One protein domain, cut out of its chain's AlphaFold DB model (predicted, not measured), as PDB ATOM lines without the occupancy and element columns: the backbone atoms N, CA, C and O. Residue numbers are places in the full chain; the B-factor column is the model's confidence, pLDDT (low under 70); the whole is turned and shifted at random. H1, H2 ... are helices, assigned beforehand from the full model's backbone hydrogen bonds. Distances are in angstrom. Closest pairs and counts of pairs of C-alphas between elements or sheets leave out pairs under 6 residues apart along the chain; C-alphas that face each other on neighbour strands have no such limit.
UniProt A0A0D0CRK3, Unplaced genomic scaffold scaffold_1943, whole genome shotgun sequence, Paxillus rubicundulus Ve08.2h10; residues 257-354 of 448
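This is residues 257 to 354 of the 448 residues of an uncharacterized protein of Paxillus rubicundulus Ve08.2h10 (UniProt A0A0D0CRK3). Two long helices, H1 and H3, make an open V that is narrowest near their first residues; the long loops of residues 288 to 313, with the short helix H2, cover one side of it, while residues 334 and 335 pass between its arms. The small helix H4 lies past the last residues of H1, at one end of the longest axis. The printed part has 98 residues with four named helices, H1, H2, H3 and H4 along the chain, and no named strand; its class is all helix, though under half of the residues, 46, are in named elements. It is compact, with a radius of gyration of the C-alphas of 13.5 A and spans of 41 by 29 by 23 A.

Find C-alpha 257 at (1.950, 40.614, 3.090); from there H1, residues 257 to 275, runs 26.9 A to C-alpha 275 at (24.835, 47.093, -9.552). H3, residues 314 to 329, runs 22.2 A from C-alpha 314 at (-0.795, 34.019, -2.990). H2 is residues 284 to 287, and H4 is residues 347 to 353.

Look at Lys 260 and Val 317, whose C-alphas, the closest of H1 and H3, are 7.0 A apart: these helices are close but not clearly touching. They run the same way at a steep tilt of 49 degrees. H1 and H4 are only just apart, 8.3 A at their closest; H2 and H4 are apart. In H1 and H3 every O i to N i+4 pair is within hydrogen-bond range, in H4 2 of 3 are, and H2 is too short for such a pair.

The C-alphas of Gly 314 and Glu 351, 41.7 A apart, are the two farthest apart. The printed part has no cut. The links H2 to H3, 26 residues, and H3 to H4, 17 residues, are long. Look for pLDDT under 70 at residue 350 and residues 353 to 354; the mean of the printed part is 91.9.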
ATOM      1  N   PRO A 257       1.265  39.318   3.164       90.44
ATOM      2  CA  PRO A 257       1.950  40.614   3.090       90.44
ATOM      3  C   PRO A 257       3.444  40.535   3.448       90.44
ATOM      4  O   PRO A 257       4.277  41.035   2.704       90.44
ATOM      5  N   GLY A 258       3.804  39.818   4.518       92.88
ATOM      6  CA  GLY A 258       5.205  39.598   4.898       92.88
ATOM      7  C   GLY A 258       5.980  38.742   3.889       92.88
ATOM      8  O   GLY A 258       7.175  38.945   3.699       92.88
ATOM      9  N   GLN A 259       5.314  37.818   3.190       95.38
ATOM     10  CA  GLN A 259       5.916  37.063   2.085       95.38
ATOM     11  C   GLN A 259       6.198  37.976   0.876       95.38
ATOM     12  O   GLN A 259       7.297  37.933   0.323       95.38
ATOM     13  N   LYS A 260       5.253  38.855   0.502       94.88
ATOM     14  CA  LYS A 260       5.450  39.886  -0.536       94.88
ATOM     15  C   LYS A 260       6.624  40.813  -0.176       94.88
ATOM     16  O   LYS A 260       7.516  41.011  -1.002       94.88
ATOM     17  N   ASP A 261       6.679  41.287   1.071       94.12
ATOM     18  CA  ASP A 261       7.769  42.128   1.587       94.12
ATOM     19  C   ASP A 261       9.127  41.405   1.549       94.12
ATOM     20  O   ASP A 261      10.132  41.985   1.136       94.12
ATOM     21  N   ALA A 262       9.181  40.127   1.939       95.56
ATOM     22  CA  ALA A 262      10.403  39.324   1.873       95.56
ATOM     23  C   ALA A 262      10.897  39.149   0.425       95.56
ATOM     24  O   ALA A 262      12.086  39.342   0.161       95.56
ATOM     25  N   ILE A 263       9.996  38.874  -0.532       96.31
ATOM     26  CA  ILE A 263      10.324  38.834  -1.968       96.31
ATOM     27  C   ILE A 263      10.904  40.180  -2.427       96.31
ATOM     28  O   ILE A 263      11.936  40.216  -3.104       96.31
ATOM     29  N   GLN A 264      10.292  41.296  -2.019       95.50
ATOM     30  CA  GLN A 264      10.760  42.641  -2.355       95.50
ATOM     31  C   GLN A 264      12.164  42.930  -1.796       95.50
ATOM     32  O   GLN A 264      13.011  43.460  -2.521       95.50
ATOM     33  N   GLN A 265      12.443  42.539  -0.546       95.12
ATOM     34  CA  GLN A 265      13.767  42.676   0.072       95.12
ATOM     35  C   GLN A 265      14.839  41.844  -0.651       95.12
ATOM     36  O   GLN A 265      15.927  42.357  -0.919       95.12
ATOM     37  N   ILE A 266      14.532  40.593  -1.017       96.00
ATOM     38  CA  ILE A 266      15.464  39.699  -1.730       96.00
ATOM     39  C   ILE A 266      15.862  40.289  -3.078       96.00
ATOM     40  O   ILE A 266      17.049  40.381  -3.389       96.00
ATOM     41  N   MET A 267      14.873  40.736  -3.852       96.69
ATOM     42  CA  MET A 267      15.091  41.385  -5.143       96.69
ATOM     43  C   MET A 267      15.941  42.652  -5.006       96.69
ATOM     44  O   MET A 267      16.836  42.883  -5.817       96.69
ATOM     45  N   HIS A 268      15.698  43.463  -3.973       95.69
ATOM     46  CA  HIS A 268      16.424  44.711  -3.742       95.69
ATOM     47  C   HIS A 268      17.892  44.487  -3.364       95.69
ATOM     48  O   HIS A 268      18.778  45.080  -3.979       95.69
ATOM     49  N   GLU A 269      18.171  43.583  -2.427       95.31
ATOM     50  CA  GLU A 269      19.537  43.208  -2.041       95.31
ATOM     51  C   GLU A 269      20.293  42.522  -3.189       95.31
ATOM     52  O   GLU A 269      21.462  42.833  -3.432       95.31
ATOM     53  N   ALA A 270      19.632  41.644  -3.953       95.69
ATOM     54  CA  ALA A 270      20.215  41.039  -5.150       95.69
ATOM     55  C   ALA A 270      20.552  42.092  -6.223       95.69
ATOM     56  O   ALA A 270      21.617  42.016  -6.839       95.69
ATOM     57  N   TYR A 271      19.697  43.106  -6.408       96.38
ATOM     58  CA  TYR A 271      19.941  44.199  -7.348       96.38
ATOM     59  C   TYR A 271      21.091  45.107  -6.894       96.38
ATOM     60  O   TYR A 271      22.010  45.339  -7.674       96.38
ATOM     61  N   ILE A 272      21.114  45.538  -5.625       95.44
ATOM     62  CA  ILE A 272      22.222  46.317  -5.035       95.44
ATOM     63  C   ILE A 272      23.559  45.574  -5.180       95.44
ATOM     64  O   ILE A 272      24.583  46.176  -5.516       95.44
ATOM     65  N   LYS A 273      23.558  44.254  -4.947       94.75
ATOM     66  CA  LYS A 273      24.741  43.396  -5.105       94.75
ATOM     67  C   LYS A 273      25.197  43.297  -6.565       94.75
ATOM     68  O   LYS A 273      26.400  43.246  -6.808       94.75
ATOM     69  N   TYR A 274      24.265  43.295  -7.518       95.00
ATOM     70  CA  TYR A 274      24.554  43.272  -8.954       95.00
ATOM     71  C   TYR A 274      25.089  44.617  -9.478       95.00
ATOM     72  O   TYR A 274      26.106  44.653 -10.169       95.00
ATOM     73  N   THR A 275      24.448  45.734  -9.122       95.50
ATOM     74  CA  THR A 275      24.835  47.093  -9.552       95.50
ATOM     75  C   THR A 275      26.085  47.619  -8.837       95.50
ATOM     76  O   THR A 275      26.736  48.549  -9.325       95.50
ATOM     77  N   ASN A 276      26.421  47.024  -7.683       95.38
ATOM     78  CA  ASN A 276      27.415  47.505  -6.721       95.38
ATOM     79  C   ASN A 276      27.127  48.950  -6.259       95.38
ATOM     80  O   ASN A 276      28.032  49.780  -6.134       95.38
ATOM     81  N   ASN A 277      25.843  49.259  -6.046       94.19
ATOM     82  CA  ASN A 277      25.362  50.596  -5.715       94.19
ATOM     83  C   ASN A 277      24.264  50.532  -4.638       94.19
ATOM     84  O   ASN A 277      23.131  50.145  -4.898       94.19
ATOM     85  N   GLN A 278      24.599  50.939  -3.409       93.88
ATOM     86  CA  GLN A 278      23.702  50.864  -2.243       93.88
ATOM     87  C   GLN A 278      22.473  51.785  -2.324       93.88
ATOM     88  O   GLN A 278      21.585  51.681  -1.484       93.88
ATOM     89  N   HIS A 279      22.416  52.679  -3.315       93.12
ATOM     90  CA  HIS A 279      21.308  53.613  -3.526       93.12
ATOM     91  C   HIS A 279      20.458  53.261  -4.759       93.12
ATOM     92  O   HIS A 279      19.654  54.079  -5.197       93.12
ATOM     93  N   THR A 280      20.641  52.080  -5.368       94.69
ATOM     94  CA  THR A 280      19.795  51.646  -6.495       94.69
ATOM     95  C   THR A 280      18.574  50.872  -6.033       94.69
ATOM     96  O   THR A 280      18.673  49.949  -5.229       94.69
ATOM     97  N   HIS A 281      17.429  51.207  -6.619       94.75
ATOM     98  CA  HIS A 281      16.144  50.561  -6.374       94.75
ATOM     99  C   HIS A 281      15.821  49.628  -7.543       94.75
ATOM    100  O   HIS A 281      16.190  49.913  -8.683       94.75
ATOM    101  N   VAL A 282      15.130  48.517  -7.274       95.31
ATOM    102  CA  VAL A 282      14.759  47.553  -8.321       95.31
ATOM    103  C   VAL A 282      13.854  48.250  -9.346       95.31
ATOM    104  O   VAL A 282      12.839  48.834  -8.957       95.31
ATOM    105  N   PRO A 283      14.162  48.204 -10.653       94.56
ATOM    106  CA  PRO A 283      13.377  48.892 -11.666       94.56
ATOM    107  C   PRO A 283      12.130  48.071 -12.037       94.56
ATOM    108  O   PRO A 283      12.025  47.563 -13.150       94.56
ATOM    109  N   TRP A 284      11.164  47.954 -11.119       93.88
ATOM    110  CA  TRP A 284       9.951  47.128 -11.273       93.88
ATOM    111  C   TRP A 284       9.204  47.358 -12.597       93.88
ATOM    112  O   TRP A 284       8.783  46.408 -13.248       93.88
ATOM    113  N   LYS A 285       9.113  48.614 -13.057       89.88
ATOM    114  CA  LYS A 285       8.509  48.977 -14.356       89.88
ATOM    115  C   LYS A 285       9.222  48.364 -15.566       89.88
ATOM    116  O   LYS A 285       8.582  48.109 -16.583       89.88
ATOM    117  N   LEU A 286      10.535  48.149 -15.473       90.19
ATOM    118  CA  LEU A 286      11.299  47.459 -16.511       90.19
ATOM    119  C   LEU A 286      11.120  45.943 -16.398       90.19
ATOM    120  O   LEU A 286      10.949  45.308 -17.428       90.19
ATOM    121  N   LEU A 287      11.068  45.380 -15.185       90.06
ATOM    122  CA  LEU A 287      10.858  43.938 -14.975       90.06
ATOM    123  C   LEU A 287       9.529  43.419 -15.539       90.06
ATOM    124  O   LEU A 287       9.502  42.318 -16.076       90.06
ATOM    125  N   ILE A 288       8.464  44.225 -15.508       86.94
ATOM    126  CA  ILE A 288       7.181  43.884 -16.148       86.94
ATOM    127  C   ILE A 288       7.338  43.668 -17.666       86.94
ATOM    128  O   ILE A 288       6.699  42.794 -18.233       86.94
ATOM    129  N   ASN A 289       8.195  44.450 -18.331       81.56
ATOM    130  CA  ASN A 289       8.309  44.476 -19.797       81.56
ATOM    131  C   ASN A 289       9.557  43.755 -20.341       81.56
ATOM    132  O   ASN A 289       9.676  43.555 -21.548       81.56
ATOM    133  N   ALA A 290      10.521  43.438 -19.477       80.94
ATOM    134  CA  ALA A 290      11.832  42.915 -19.836       80.94
ATOM    135  C   ALA A 290      12.342  41.966 -18.741       80.94
ATOM    136  O   ALA A 290      13.191  42.327 -17.920       80.94
ATOM    137  N   LEU A 291      11.852  40.720 -18.773       84.75
ATOM    138  CA  LEU A 291      12.386  39.634 -17.946       84.75
ATOM    139  C   LEU A 291      13.886  39.387 -18.193       84.75
ATOM    140  O   LEU A 291      14.555  38.899 -17.294       84.75
ATOM    141  N   GLU A 292      14.441  39.828 -19.333       89.75
ATOM    142  CA  GLU A 292      15.879  39.795 -19.674       89.75
ATOM    143  C   GLU A 292      16.820  40.397 -18.605       89.75
ATOM    144  O   GLU A 292      18.032  40.160 -18.632       89.75
ATOM    145  N   LEU A 293      16.293  41.197 -17.670       93.31
ATOM    146  CA  LEU A 293      17.049  41.735 -16.537       93.31
ATOM    147  C   LEU A 293      17.330  40.695 -15.436       93.31
ATOM    148  O   LEU A 293      18.230  40.927 -14.630       93.31
ATOM    149  N   ILE A 294      16.596  39.581 -15.393       95.50
ATOM    150  CA  ILE A 294      16.753  38.473 -14.441       95.50
ATOM    151  C   ILE A 294      17.076  37.190 -15.224       95.50
ATOM    152  O   ILE A 294      16.576  36.965 -16.322       95.50
ATOM    153  N   SER A 295      17.915  36.326 -14.655       95.69
ATOM    154  CA  SER A 295      18.149  34.978 -15.178       95.69
ATOM    155  C   SER A 295      16.845  34.170 -15.182       95.69
ATOM    156  O   SER A 295      16.193  34.053 -14.147       95.69
ATOM    157  N   GLU A 296      16.504  33.589 -16.335       93.75
ATOM    158  CA  GLU A 296      15.304  32.764 -16.561       93.75
ATOM    159  C   GLU A 296      15.148  31.669 -15.486       93.75
ATOM    160  O   GLU A 296      14.088  31.552 -14.882       93.75
ATOM    161  N   ASP A 297      16.248  31.004 -15.105       95.62
ATOM    162  CA  ASP A 297      16.298  29.983 -14.041       95.62
ATOM    163  C   ASP A 297      15.866  30.475 -12.634       95.62
ATOM    164  O   ASP A 297      15.787  29.676 -11.693       95.62
ATOM    165  N   CYS A 298      15.689  31.786 -12.430       95.44
ATOM    166  CA  CYS A 298      15.251  32.396 -11.167       95.44
ATOM    167  C   CYS A 298      13.741  32.707 -11.132       95.44
ATOM    168  O   CYS A 298      13.260  33.205 -10.109       95.44
ATOM    169  N   LEU A 299      13.015  32.443 -12.224       94.75
ATOM    170  CA  LEU A 299      11.589  32.722 -12.397       94.75
ATOM    171  C   LEU A 299      10.800  31.420 -12.653       94.75
ATOM    172  O   LEU A 299      11.347  30.497 -13.251       94.75
ATOM    173  N   PRO A 300       9.535  31.302 -12.203       94.50
ATOM    174  CA  PRO A 300       8.676  30.176 -12.576       94.50
ATOM    175  C   PRO A 300       8.350  30.168 -14.078       94.50
ATOM    176  O   PRO A 300       8.053  31.221 -14.642       94.50
ATOM    177  N   ASP A 301       8.328  28.983 -14.700       92.06
ATOM    178  CA  ASP A 301       8.074  28.790 -16.143       92.06
ATOM    179  C   ASP A 301       6.735  29.387 -16.636       92.06
ATOM    180  O   ASP A 301       6.571  29.680 -17.821       92.06
ATOM    181  N   ASP A 302       5.752  29.538 -15.743       89.38
ATOM    182  CA  ASP A 302       4.418  30.076 -16.025       89.38
ATOM    183  C   ASP A 302       4.269  31.582 -15.721       89.38
ATOM    184  O   ASP A 302       3.203  32.164 -15.952       89.38
ATOM    185  N   LEU A 303       5.332  32.242 -15.248       87.31
ATOM    186  CA  LEU A 303       5.329  33.649 -14.851       87.31
ATOM    187  C   LEU A 303       5.861  34.563 -15.973       87.31
ATOM    188  O   LEU A 303       6.991  35.043 -15.934       87.31
ATOM    189  N   TYR A 304       5.010  34.837 -16.968       84.38
ATOM    190  CA  TYR A 304       5.340  35.654 -18.153       84.38
ATOM    191  C   TYR A 304       5.747  37.114 -17.871       84.38
ATOM    192  O   TYR A 304       6.391  37.740 -18.709       84.38
ATOM    193  N   GLU A 305       5.365  37.662 -16.719       88.25
ATOM    194  CA  GLU A 305       5.706  39.017 -16.273       88.25
ATOM    195  C   GLU A 305       6.040  38.968 -14.780       88.25
ATOM    196  O   GLU A 305       5.347  38.291 -14.020       88.25
ATOM    197  N   PHE A 306       7.058  39.714 -14.332       91.19
ATOM    198  CA  PHE A 306       7.370  39.847 -12.907       91.19
ATOM    199  C   PHE A 306       6.852  41.197 -12.384       91.19
ATOM    200  O   PHE A 306       7.556  42.210 -12.489       91.19
ATOM    201  N   PRO A 307       5.612  41.264 -11.859       89.81
ATOM    202  CA  PRO A 307       5.073  42.503 -11.317       89.81
ATOM    203  C   PRO A 307       5.809  42.913 -10.034       89.81
ATOM    204  O   PRO A 307       6.591  42.159  -9.454       89.81
ATOM    205  N   ASN A 308       5.531  44.128  -9.554       92.00
ATOM    206  CA  ASN A 308       5.924  44.521  -8.200       92.00
ATOM    207  C   ASN A 308       5.364  43.485  -7.193       92.00
ATOM    208  O   ASN A 308       4.175  43.171  -7.297       92.00
ATOM    209  N   PRO A 309       6.160  42.978  -6.226       94.69
ATOM    210  CA  PRO A 309       5.723  41.984  -5.249       94.69
ATOM    211  C   PRO A 309       4.418  42.308  -4.517       94.69
ATOM    212  O   PRO A 309       3.671  41.386  -4.196       94.69
ATOM    213  N   SER A 310       4.080  43.590  -4.327       89.50
ATOM    214  CA  SER A 310       2.781  43.997  -3.768       89.50
ATOM    215  C   SER A 310       1.579  43.445  -4.553       89.50
ATOM    216  O   SER A 310       0.554  43.120  -3.951       89.50
ATOM    217  N   LYS A 311       1.725  43.267  -5.873       90.06
ATOM    218  CA  LYS A 311       0.693  42.814  -6.820       90.06
ATOM    219  C   LYS A 311       0.688  41.306  -7.096       90.06
ATOM    220  O   LYS A 311      -0.134  40.851  -7.882       90.06
ATOM    221  N   LEU A 312       1.601  40.533  -6.504       91.88
ATOM    222  CA  LEU A 312       1.575  39.073  -6.636       91.88
ATOM    223  C   LEU A 312       0.362  38.504  -5.885       91.88
ATOM    224  O   LEU A 312       0.074  38.946  -4.777       91.88
ATOM    225  N   ILE A 313      -0.318  37.497  -6.426       90.81
ATOM    226  CA  ILE A 313      -1.338  36.744  -5.669       90.81
ATOM    227  C   ILE A 313      -0.698  35.585  -4.893       90.81
ATOM    228  O   ILE A 313       0.391  35.126  -5.251       90.81
ATOM    229  N   GLY A 314      -1.365  35.063  -3.855       90.25
ATOM    230  CA  GLY A 314      -0.795  34.019  -2.990       90.25
ATOM    231  C   GLY A 314      -0.243  32.778  -3.714       90.25
ATOM    232  O   GLY A 314       0.770  32.223  -3.291       90.25
ATOM    233  N   SER A 315      -0.830  32.368  -4.845       91.38
ATOM    234  CA  SER A 315      -0.303  31.255  -5.652       91.38
ATOM    235  C   SER A 315       1.013  31.589  -6.364       91.38
ATOM    236  O   SER A 315       1.905  30.748  -6.389       91.38
ATOM    237  N   GLN A 316       1.164  32.811  -6.885       94.50
ATOM    238  CA  GLN A 316       2.412  33.269  -7.510       94.50
ATOM    239  C   GLN A 316       3.521  33.416  -6.466       94.50
ATOM    240  O   GLN A 316       4.653  32.998  -6.700       94.50
ATOM    241  N   VAL A 317       3.186  33.958  -5.288       96.44
ATOM    242  CA  VAL A 317       4.113  34.056  -4.150       96.44
ATOM    243  C   VAL A 317       4.630  32.667  -3.761       96.44
ATOM    244  O   VAL A 317       5.839  32.499  -3.646       96.44
ATOM    245  N   GLN A 318       3.755  31.659  -3.647       95.38
ATOM    246  CA  GLN A 318       4.147  30.266  -3.385       95.38
ATOM    247  C   GLN A 318       5.088  29.705  -4.468       95.38
ATOM    248  O   GLN A 318       6.132  29.154  -4.132       95.38
ATOM    249  N   GLN A 319       4.759  29.870  -5.757       96.12
ATOM    250  CA  GLN A 319       5.578  29.369  -6.875       96.12
ATOM    251  C   GLN A 319       6.991  29.965  -6.882       96.12
ATOM    252  O   GLN A 319       7.976  29.235  -7.011       96.12
ATOM    253  N   ILE A 320       7.094  31.285  -6.696       97.38
ATOM    254  CA  ILE A 320       8.373  31.993  -6.571       97.38
ATOM    255  C   ILE A 320       9.145  31.460  -5.357       97.38
ATOM    256  O   ILE A 320      10.328  31.147  -5.469       97.38
ATOM    257  N   TRP A 321       8.476  31.297  -4.209       97.75
ATOM    258  CA  TRP A 321       9.101  30.837  -2.967       97.75
ATOM    259  C   TRP A 321       9.661  29.417  -3.064       97.75
ATOM    260  O   TRP A 321      10.787  29.174  -2.633       97.75
ATOM    261  N   ASP A 322       8.906  28.485  -3.650       97.44
ATOM    262  CA  ASP A 322       9.318  27.085  -3.792       97.44
ATOM    263  C   ASP A 322      10.514  26.946  -4.747       97.44
ATOM    264  O   ASP A 322      11.468  26.222  -4.448       97.44
ATOM    265  N   LEU A 323      10.516  27.697  -5.857       97.56
ATOM    266  CA  LEU A 323      11.656  27.782  -6.772       97.56
ATOM    267  C   LEU A 323      12.899  28.339  -6.063       97.56
ATOM    268  O   LEU A 323      13.986  27.765  -6.141       97.56
ATOM    269  N   TRP A 324      12.739  29.448  -5.345       97.75
ATOM    270  CA  TRP A 324      13.817  30.132  -4.631       97.75
ATOM    271  C   TRP A 324      14.410  29.285  -3.504       97.75
ATOM    272  O   TRP A 324      15.633  29.223  -3.359       97.75
ATOM    273  N   LEU A 325      13.568  28.554  -2.772       97.25
ATOM    274  CA  LEU A 325      13.986  27.582  -1.765       97.25
ATOM    275  C   LEU A 325      14.761  26.416  -2.399       97.25
ATOM    276  O   LEU A 325      15.793  25.997  -1.869       97.25
ATOM    277  N   ALA A 326      14.319  25.919  -3.560       97.56
ATOM    278  CA  ALA A 326      15.016  24.865  -4.295       97.56
ATOM    279  C   ALA A 326      16.389  25.320  -4.828       97.56
ATOM    280  O   ALA A 326      17.342  24.540  -4.787       97.56
ATOM    281  N   ARG A 327      16.523  26.575  -5.280       96.94
ATOM    282  CA  ARG A 327      17.818  27.185  -5.651       96.94
ATOM    283  C   ARG A 327      18.739  27.309  -4.436       96.94
ATOM    284  O   ARG A 327      19.882  26.852  -4.481       96.94
ATOM    285  N   GLN A 328      18.221  27.821  -3.317       96.31
ATOM    286  CA  GLN A 328      18.982  27.939  -2.072       96.31
ATOM    287  C   GLN A 328      19.496  26.575  -1.578       96.31
ATOM    288  O   GLN A 328      20.659  26.457  -1.195       96.31
ATOM    289  N   ALA A 329      18.675  25.521  -1.656       96.31
ATOM    290  CA  ALA A 329      19.059  24.160  -1.271       96.31
ATOM    291  C   ALA A 329      20.194  23.561  -2.130       96.31
ATOM    292  O   ALA A 329      20.915  22.680  -1.663       96.31
ATOM    293  N   LYS A 330      20.388  24.050  -3.364       97.31
ATOM    294  CA  LYS A 330      21.524  23.694  -4.234       97.31
ATOM    295  C   LYS A 330      22.781  24.538  -3.972       97.31
ATOM    296  O   LYS A 330      23.824  24.260  -4.557       97.31
ATOM    297  N   GLY A 331      22.695  25.572  -3.131       95.69
ATOM    298  CA  GLY A 331      23.743  26.585  -2.973       95.69
ATOM    299  C   GLY A 331      23.812  27.590  -4.131       95.69
ATOM    300  O   GLY A 331      24.824  28.272  -4.294       95.69
ATOM    301  N   GLU A 332      22.761  27.682  -4.950       96.31
ATOM    302  CA  GLU A 332      22.655  28.662  -6.034       96.31
ATOM    303  C   GLU A 332      22.148  30.014  -5.491       96.31
ATOM    304  O   GLU A 332      21.359  30.044  -4.541       96.31
ATOM    305  N   PRO A 333      22.536  31.158  -6.091       95.50
ATOM    306  CA  PRO A 333      21.933  32.446  -5.764       95.50
ATOM    307  C   PRO A 333      20.418  32.416  -5.994       95.50
ATOM    308  O   PRO A 333      19.967  32.029  -7.077       95.50
ATOM    309  N   ILE A 334      19.660  32.856  -4.984       97.12
ATOM    310  CA  ILE A 334      18.188  32.870  -4.990       97.12
ATOM    311  C   ILE A 334      17.658  33.652  -6.201       97.12
ATOM    312  O   ILE A 334      16.893  33.115  -6.993       97.12
ATOM    313  N   VAL A 335      18.152  34.881  -6.383       97.00
ATOM    314  CA  VAL A 335      17.906  35.731  -7.555       97.00
ATOM    315  C   VAL A 335      19.242  36.114  -8.180       97.00
ATOM    316  O   VAL A 335      20.191  36.462  -7.470       97.00
ATOM    317  N   MET A 336      19.310  36.091  -9.509       96.75
ATOM    318  CA  MET A 336      20.454  36.566 -10.280       96.75
ATOM    319  C   MET A 336      19.986  37.555 -11.348       96.75
ATOM    320  O   MET A 336      19.253  37.184 -12.260       96.75
ATOM    321  N   PHE A 337      20.430  38.806 -11.243       97.00
ATOM    322  CA  PHE A 337      20.236  39.793 -12.301       97.00
ATOM    323  C   PHE A 337      21.246  39.569 -13.435       97.00
ATOM    324  O   PHE A 337      22.422  39.290 -13.199       97.00
ATOM    325  N   THR A 338      20.763  39.697 -14.665       96.44
ATOM    326  CA  THR A 338      21.505  39.627 -15.936       96.44
ATOM    327  C   THR A 338      21.591  40.991 -16.624       96.44
ATOM    328  O   THR A 338      22.406  41.183 -17.527       96.44
ATOM    329  N   GLY A 339      20.795  41.963 -16.172       95.06
ATOM    330  CA  GLY A 339      20.792  43.339 -16.649       95.06
ATOM    331  C   GLY A 339      20.358  44.325 -15.564       95.06
ATOM    332  O   GLY A 339      19.885  43.947 -14.496       95.06
ATOM    333  N   CYS A 340      20.522  45.617 -15.836       95.00
ATOM    334  CA  CYS A 340      20.071  46.694 -14.957       95.00
ATOM    335  C   CYS A 340      19.597  47.903 -15.768       95.00
ATOM    336  O   CYS A 340      19.848  48.017 -16.971       95.00
ATOM    337  N   LYS A 341      18.959  48.857 -15.091       94.00
ATOM    338  CA  LYS A 341      18.676  50.174 -15.664       94.00
ATOM    339  C   LYS A 341      19.990  50.916 -15.954       94.00
ATOM    340  O   LYS A 341      20.971  50.819 -15.214       94.00
ATOM    341  N   LYS A 342      20.019  51.668 -17.057       93.00
ATOM    342  CA  LYS A 342      21.185  52.464 -17.465       93.00
ATOM    343  C   LYS A 342      21.511  53.532 -16.412       93.00
ATOM    344  O   LYS A 342      20.658  54.368 -16.122       93.00
ATOM    345  N   GLY A 343      22.754  53.540 -15.929       92.81
ATOM    346  CA  GLY A 343      23.245  54.467 -14.901       92.81
ATOM    347  C   GLY A 343      23.184  53.934 -13.465       92.81
ATOM    348  O   GLY A 343      23.731  54.578 -12.574       92.81
ATOM    349  N   ASP A 344      22.575  52.767 -13.234       94.50
ATOM    350  CA  ASP A 344      22.537  52.143 -11.905       94.50
ATOM    351  C   ASP A 344      23.879  51.464 -11.559       94.50
ATOM    352  O   ASP A 344      24.317  51.501 -10.405       94.50
ATOM    353  N   LEU A 345      24.559  50.892 -12.563       93.25
ATOM    354  CA  LEU A 345      25.912  50.341 -12.441       93.25
ATOM    355  C   LEU A 345      26.914  51.428 -12.041       93.25
ATOM    356  O   LEU A 345      27.052  52.458 -12.700       93.25
ATOM    357  N   LYS A 346      27.695  51.156 -10.994       89.25
ATOM    358  CA  LYS A 346      28.799  52.036 -10.601       89.25
ATOM    359  C   LYS A 346      29.860  52.080 -11.715       89.25
ATOM    360  O   LYS A 346      30.311  51.034 -12.179       89.25
ATOM    361  N   ALA A 347      30.323  53.276 -12.096       80.25
ATOM    362  CA  ALA A 347      31.221  53.492 -13.247       80.25
ATOM    363  C   ALA A 347      32.509  52.629 -13.249       80.25
ATOM    364  O   ALA A 347      32.988  52.219 -14.306       80.25
ATOM    365  N   GLU A 348      33.037  52.289 -12.066       78.31
ATOM    366  CA  GLU A 348      34.176  51.368 -11.866       78.31
ATOM    367  C   GLU A 348      33.946  49.950 -12.438       78.31
ATOM    368  O   GLU A 348      34.905  49.225 -12.724       78.31
ATOM    369  N   VAL A 349      32.680  49.536 -12.565       74.94
ATOM    370  CA  VAL A 349      32.244  48.250 -13.125       74.94
ATOM    371  C   VAL A 349      31.977  48.387 -14.626       74.94
ATOM    372  O   VAL A 349      32.459  47.558 -15.403       74.94
ATOM    373  N   GLU A 350      31.301  49.464 -15.051       68.44
ATOM    374  CA  GLU A 350      31.021  49.736 -16.471       68.44
ATOM    375  C   GLU A 350      32.306  49.776 -17.318       68.44
ATOM    376  O   GLU A 350      32.358  49.169 -18.392       68.44
ATOM    377  N   GLU A 351      33.381  50.409 -16.826       71.50
ATOM    378  CA  GLU A 351      34.642  50.520 -17.580       71.50
ATOM    379  C   GLU A 351      35.323  49.157 -17.831       71.50
ATOM    380  O   GLU A 351      36.026  48.973 -18.831       71.50
ATOM    381  N   LYS A 352      35.097  48.178 -16.943       71.56
ATOM    382  CA  LYS A 352      35.636  46.815 -17.075       71.56
ATOM    383  C   LYS A 352      34.816  45.976 -18.053       71.56
ATOM    384  O   LYS A 352      35.394  45.225 -18.837       71.56
ATOM    385  N   TRP A 353      33.490  46.118 -18.049       63.28
ATOM    386  CA  TRP A 353      32.603  45.390 -18.965       63.28
ATOM    387  C   TRP A 353      32.652  45.930 -20.401       63.28
ATOM    388  O   TRP A 353      32.689  45.147 -21.353       63.28
ATOM    389  N   GLY A 354      32.756  47.253 -20.578       60.69
ATOM    390  CA  GLY A 354      32.740  47.904 -21.894       60.69
ATOM    391  C   GLY A 354      33.855  47.477 -22.864       60.69
ATOM    392  O   GLY A 354      33.748  47.719 -24.067       60.69
TER     393      GLY A 354